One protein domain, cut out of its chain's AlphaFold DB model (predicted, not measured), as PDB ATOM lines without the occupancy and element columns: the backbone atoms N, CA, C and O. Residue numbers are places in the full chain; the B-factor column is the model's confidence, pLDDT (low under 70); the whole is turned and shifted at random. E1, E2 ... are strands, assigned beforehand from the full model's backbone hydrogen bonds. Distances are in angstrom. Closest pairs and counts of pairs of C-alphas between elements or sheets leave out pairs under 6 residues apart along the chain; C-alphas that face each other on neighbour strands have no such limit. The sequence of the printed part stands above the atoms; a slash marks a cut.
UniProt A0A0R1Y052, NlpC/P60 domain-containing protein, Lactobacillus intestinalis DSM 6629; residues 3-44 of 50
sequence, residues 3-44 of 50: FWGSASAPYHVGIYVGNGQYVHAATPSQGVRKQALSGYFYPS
ATOM      1  N   PHE A   3      10.215 -44.437  26.552       97.81
ATOM      2  CA  PHE A   3      10.828 -45.715  26.196       97.81
ATOM      3  C   PHE A   3      12.344 -45.586  26.102       97.81
ATOM      4  O   PHE A   3      12.851 -44.579  25.610       97.81
ATOM      5  N   TRP A   4      13.052 -46.628  26.532       98.06
ATOM      6  CA  TRP A   4      14.494 -46.786  26.363       98.06
ATOM      7  C   TRP A   4      14.778 -48.035  25.528       98.06
ATOM      8  O   TRP A   4      14.141 -49.074  25.714       98.06
ATOM      9  N   GLY A   5      15.747 -47.937  24.617       96.81
ATOM     10  CA  GLY A   5      16.056 -48.968  23.620       96.81
ATOM     11  C   GLY A   5      15.706 -48.521  22.201       96.81
ATOM     12  O   GLY A   5      15.511 -47.332  21.952       96.81
ATOM     13  N   SER A   6      15.650 -49.449  21.249       94.69
ATOM     14  CA  SER A   6      15.243 -49.111  19.882       94.69
ATOM     15  C   SER A   6      13.737 -48.828  19.823       94.69
ATOM     16  O   SER A   6      12.966 -49.321  20.646       94.69
ATOM     17  N   ALA A   7      13.296 -48.047  18.834       88.25
ATOM     18  CA  ALA A   7      11.876 -47.726  18.671       88.25
ATOM     19  C   ALA A   7      11.002 -48.966  18.383       88.25
ATOM     20  O   ALA A   7       9.814 -48.960  18.699       88.25
ATOM     21  N   SER A   8      11.580 -50.021  17.799       92.69
ATOM     22  CA  SER A   8      10.902 -51.287  17.497       92.69
ATOM     23  C   SER A   8      11.010 -52.333  18.612       92.69
ATOM     24  O   SER A   8      10.163 -53.218  18.680       92.69
ATOM     25  N   ALA A   9      12.019 -52.244  19.486       95.50
ATOM     26  CA  ALA A   9      12.255 -53.176  20.590       95.50
ATOM     27  C   ALA A   9      12.813 -52.438  21.829       95.50
ATOM     28  O   ALA A   9      14.013 -52.505  22.119       95.50
ATOM     29  N   PRO A  10      11.964 -51.699  22.565       96.94
ATOM     30  CA  PRO A  10      12.371 -51.047  23.802       96.94
ATOM     31  C   PRO A  10      12.609 -52.082  24.910       96.94
ATOM     32  O   PRO A  10      11.826 -53.014  25.075       96.94
ATOM     33  N   TYR A  11      13.669 -51.896  25.701       97.31
ATOM     34  CA  TYR A  11      13.987 -52.766  26.842       97.31
ATOM     35  C   TYR A  11      13.448 -52.221  28.169       97.31
ATOM     36  O   TYR A  11      13.359 -52.958  29.147       97.31
ATOM     37  N   HIS A  12      13.116 -50.929  28.227       97.38
ATOM     38  CA  HIS A  12      12.602 -50.296  29.437       97.38
ATOM     39  C   HIS A  12      11.556 -49.230  29.113       97.38
ATOM     40  O   HIS A  12      11.556 -48.631  28.034       97.38
ATOM     41  N   VAL A  13      10.644 -49.002  30.056       97.88
ATOM     42  CA  VAL A  13       9.496 -48.114  29.880       97.88
ATOM     43  C   VAL A  13       9.152 -47.379  31.175       97.88
ATOM     44  O   VAL A  13       9.324 -47.893  32.279       97.88
ATOM     45  N   GLY A  14       8.641 -46.159  31.038       97.94
ATOM     46  CA  GLY A  14       8.164 -45.345  32.149       97.94
ATOM     47  C   GLY A  14       7.037 -44.399  31.749       97.94
ATOM     48  O   GLY A  14       6.736 -44.189  30.569       97.94
ATOM     49  N   ILE A  15       6.405 -43.795  32.749       98.31
ATOM     50  CA  ILE A  15       5.349 -42.797  32.572       98.31
ATOM     51  C   ILE A  15       5.932 -41.433  32.919       98.31
ATOM     52  O   ILE A  15       6.380 -41.221  34.042       98.31
ATOM     53  N   TYR A  16       5.929 -40.507  31.959       98.19
ATOM     54  CA  TYR A  16       6.282 -39.116  32.229       98.19
ATOM     55  C   TYR A  16       5.194 -38.474  33.084       98.19
ATOM     56  O   TYR A  16       4.018 -38.561  32.734       98.19
ATOM     57  N   VAL A  17       5.592 -37.835  34.181       98.31
ATOM     58  CA  VAL A  17       4.667 -37.215  35.146       98.31
ATOM     59  C   VAL A  17       4.824 -35.694  35.224       98.31
ATOM     60  O   VAL A  17       4.265 -35.060  36.112       98.31
ATOM     61  N   GLY A  18       5.560 -35.097  34.280       97.94
ATOM     62  CA  GLY A  18       5.820 -33.658  34.246       97.94
ATOM     63  C   GLY A  18       7.089 -33.259  34.998       97.94
ATOM     64  O   GLY A  18       7.747 -34.083  35.630       97.94
ATOM     65  N   ASN A  19       7.445 -31.975  34.893       97.94
ATOM     66  CA  ASN A  19       8.584 -31.359  35.585       97.94
ATOM     67  C   ASN A  19       9.920 -32.125  35.447       97.94
ATOM     68  O   ASN A  19      10.683 -32.248  36.402       97.94
ATOM     69  N   GLY A  20      10.180 -32.715  34.276       97.31
ATOM     70  CA  GLY A  20      11.391 -33.507  34.053       97.31
ATOM     71  C   GLY A  20      11.452 -34.809  34.864       97.31
ATOM     72  O   GLY A  20      12.537 -35.356  35.036       97.31
ATOM     73  N   GLN A  21      10.322 -35.318  35.366       98.44
ATOM     74  CA  GLN A  21      10.246 -36.542  36.167       98.44
ATOM     75  C   GLN A  21       9.418 -37.644  35.501       98.44
ATOM     76  O   GLN A  21       8.517 -37.397  34.695       98.44
ATOM     77  N   TYR A  22       9.705 -38.888  35.878       98.50
ATOM     78  CA  TYR A  22       8.979 -40.067  35.418       98.50
ATOM     79  C   TYR A  22       8.832 -41.121  36.522       98.50
ATOM     80  O   TYR A  22       9.620 -41.167  37.467       98.50
ATOM     81  N   VAL A  23       7.808 -41.967  36.395       98.44
ATOM     82  CA  VAL A  23       7.579 -43.159  37.226       98.44
ATOM     83  C   VAL A  23       7.954 -44.401  36.426       98.44
ATOM     84  O   VAL A  23       7.555 -44.534  35.267       98.44
ATOM     85  N   HIS A  24       8.698 -45.318  37.039       98.31
ATOM     86  CA  HIS A  24       9.056 -46.607  36.443       98.31
ATOM     87  C   HIS A  24       9.333 -47.670  37.511       98.31
ATOM     88  O   HIS A  24       9.565 -47.339  38.677       98.31
ATOM     89  N   ALA A  25       9.351 -48.939  37.101       98.00
ATOM     90  CA  ALA A  25       9.963 -50.014  37.877       98.00
ATOM     91  C   ALA A  25      11.487 -49.950  37.675       98.00
ATOM     92  O   ALA A  25      11.963 -50.142  36.560       98.00
ATOM     93  N   ALA A  26      12.245 -49.598  38.714       95.81
ATOM     94  CA  ALA A  26      13.669 -49.285  38.577       95.81
ATOM     95  C   ALA A  26      14.557 -50.529  38.549       95.81
ATOM     96  O   ALA A  26      15.233 -50.792  37.561       95.81
ATOM     97  N   THR A  27      14.553 -51.290  39.638       95.69
ATOM     98  CA  THR A  27      15.265 -52.565  39.780       95.69
ATOM     99  C   THR A  27      14.460 -53.468  40.717       95.69
ATOM    100  O   THR A  27      13.598 -52.960  41.445       95.69
ATOM    101  N   PRO A  28      14.748 -54.782  40.775       96.50
ATOM    102  CA  PRO A  28      14.062 -55.688  41.696       96.50
ATOM    103  C   PRO A  28      14.119 -55.253  43.169       96.50
ATOM    104  O   PRO A  28      13.154 -55.453  43.897       96.50
ATOM    105  N   SER A  29      15.215 -54.621  43.607       97.94
ATOM    106  CA  SER A  29      15.374 -54.144  44.990       97.94
ATOM    107  C   SER A  29      14.779 -52.758  45.246       97.94
ATOM    108  O   SER A  29      14.482 -52.427  46.388       97.94
ATOM    109  N   GLN A  30      14.621 -51.932  44.208       97.44
ATOM    110  CA  GLN A  30      14.127 -50.555  44.333       97.44
ATOM    111  C   GLN A  30      12.624 -50.430  44.073       97.44
ATOM    112  O   GLN A  30      12.011 -49.456  44.505       97.44
ATOM    113  N   GLY A  31      12.030 -51.393  43.365       97.88
ATOM    114  CA  GLY A  31      10.609 -51.387  43.039       97.88
ATOM    115  C   GLY A  31      10.204 -50.203  42.159       97.88
ATOM    116  O   GLY A  31      10.961 -49.744  41.296       97.88
ATOM    117  N   VAL A  32       8.973 -49.726  42.354       98.19
ATOM    118  CA  VAL A  32       8.416 -48.583  41.620       98.19
ATOM    119  C   VAL A  32       8.838 -47.284  42.289       98.19
ATOM    120  O   VAL A  32       8.614 -47.094  43.484       98.19
ATOM    121  N   ARG A  33       9.394 -46.351  41.516       98.06
ATOM    122  CA  ARG A  33       9.788 -45.038  42.038       98.06
ATOM    123  C   ARG A  33       9.607 -43.912  41.035       98.06
ATOM    124  O   ARG A  33       9.515 -44.133  39.828       98.06
ATOM    125  N   LYS A  34       9.616 -42.691  41.571       98.31
ATOM    126  CA  LYS A  34       9.756 -41.445  40.813       98.31
ATOM    127  C   LYS A  34      11.234 -41.097  40.677       98.31
ATOM    128  O   LYS A  34      11.960 -41.149  41.666       98.31
ATOM    129  N   GLN A  35      11.662 -40.711  39.481       97.94
ATOM    130  CA  GLN A  35      13.039 -40.308  39.213       97.94
ATOM    131  C   GLN A  35      13.079 -39.119  38.246       97.94
ATOM    132  O   GLN A  35      12.194 -38.957  37.405       97.94
ATOM    133  N   ALA A  36      14.105 -38.276  38.375       98.12
ATOM    134  CA  ALA A  36      14.388 -37.223  37.406       98.12
ATOM    135  C   ALA A  36      14.981 -37.811  36.116       98.12
ATOM    136  O   ALA A  36      15.736 -38.789  36.149       98.12
ATOM    137  N   LEU A  37      14.657 -37.194  34.981       97.56
ATOM    138  CA  LEU A  37      15.358 -37.427  33.724       97.56
ATOM    139  C   LEU A  37      16.829 -37.035  33.882       97.56
ATOM    140  O   LEU A  37      17.167 -36.051  34.536       97.56
ATOM    141  N   SER A  38      17.701 -37.823  33.267       96.00
ATOM    142  CA  SER A  38      19.146 -37.620  33.288       96.00
ATOM    143  C   SER A  38      19.688 -37.807  31.882       96.00
ATOM    144  O   SER A  38      19.199 -38.670  31.154       96.00
ATOM    145  N   GLY A  39      20.722 -37.046  31.517       95.38
ATOM    146  CA  GLY A  39      21.416 -37.227  30.239       95.38
ATOM    147  C   GLY A  39      22.034 -38.622  30.080       95.38
ATOM    148  O   GLY A  39      22.110 -39.125  28.968       95.38
ATOM    149  N   TYR A  40      22.406 -39.283  31.183       94.06
ATOM    150  CA  TYR A  40      22.969 -40.640  31.156       94.06
ATOM    151  C   TYR A  40      21.921 -41.727  30.864       94.06
ATOM    152  O   TYR A  40      22.234 -42.767  30.294       94.06
ATOM    153  N   PHE A  41      20.667 -41.494  31.256       95.25
ATOM    154  CA  PHE A  41      19.574 -42.453  31.100       95.25
ATOM    155  C   PHE A  41      18.362 -41.760  30.484       95.25
ATOM    156  O   PHE A  41      17.270 -41.731  31.055       95.25
ATOM    157  N   TYR A  42      18.571 -41.154  29.318       97.31
ATOM    158  CA  TYR A  42      17.529 -40.423  28.610       97.31
ATOM    159  C   TYR A  42      16.718 -41.370  27.708       97.31
ATOM    160  O   TYR A  42      17.311 -42.236  27.058       97.31
ATOM    161  N   PRO A  43      15.377 -41.258  27.664       97.31
ATOM    162  CA  PRO A  43      14.555 -42.096  26.797       97.31
ATOM    163  C   PRO A  43      14.835 -41.810  25.316       97.31
ATOM    164  O   PRO A  43      15.077 -40.672  24.924       97.31
ATOM    165  N   SER A  44      14.754 -42.841  24.480       97.38
ATOM    166  CA  SER A  44      14.947 -42.755  23.029       97.38
ATOM    167  C   SER A  44      13.672 -42.375  22.275       97.38
ATOM    168  O   SER A  44      13.746 -41.847  21.167       97.38
TER     169      SER A  44
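Overview. This is residues 3 to 44 of the 50 residues of the protein "NlpC/P60 domain-containing protein" of Lactobacillus intestinalis DSM 6629 (UniProt A0A0R1Y052). This is a small, strongly twisted sheet of four antiparallel strands, with the long strand E2 running from the short E1 at one end of the sheet to the E3 and E4 hairpin at the other. After E4 the last residues, 37 to 44, fold back toward E1, and the two ends of the printed part come close together. The printed part has 42 residues, with no named helix and four named strands, E1 to E4, which stand in the sheet in their chain order. The class is all strand. The whole is compact, with a radius of gyration of the C-alphas of 10.4 A, and rounded, with spans of 25 by 25 by 17 A.

Along the chain. E1 is residues 3 to 5, beginning at C-alpha 3 at (10.828, -45.715, 26.196). E2, residues 10 to 18, is the longest strand and measures 21.3 A from first to last C-alpha, ending at C-alpha 18 at (5.820, -33.658, 34.246). E3, residues 21 to 25, measures 13.6 A. E4, residues 32 to 36, measures 13.5 A and ends at C-alpha 36 at (14.388, -37.223, 37.406). Residues 39 to 41 are a helical run too short for a name.

Arrangement. E1, E2, E3 and E4 form a meander, each strand the antiparallel neighbour of the one before. E1 and E2 are a hairpin with 151 degrees between their directions; N 4 and O 12 are within hydrogen-bond range at 2.9 A. The pairing of E2 is staggered: it pairs with E1 over residues 10 to 13 and with E3 over residues 15 to 18. E2 and E3 are a hairpin at 139 degrees, with N 15 and O 23 at 2.9 A and N 17 and O 21 at 3.0 A, within hydrogen-bond range. E3 and E4 are a hairpin at 150 degrees, with N 22 and O 35 at 2.9 A and N 33 and O 24 at 3.0 A, within hydrogen-bond range. E1 and E4 are the edge strands. E1 is apart from E3 and from E4. From edge to edge the strands' lines turn by 95 degrees, and the way across the sheet turns by 54 degrees.

Size, cuts and confidence. The two C-alphas farthest apart are those of Ser 8 and Ser 29, at 28.0 A. The C-alphas of Phe 3 and Ser 44, the first and last printed, are 6.0 A apart. The links from E1 to E2 and from E2 to E3 are tight, and the link from E3 to E4, with 6 residues, is short. The printed part has no cut. Its mean pLDDT is 97.0, and no printed residue is under 70.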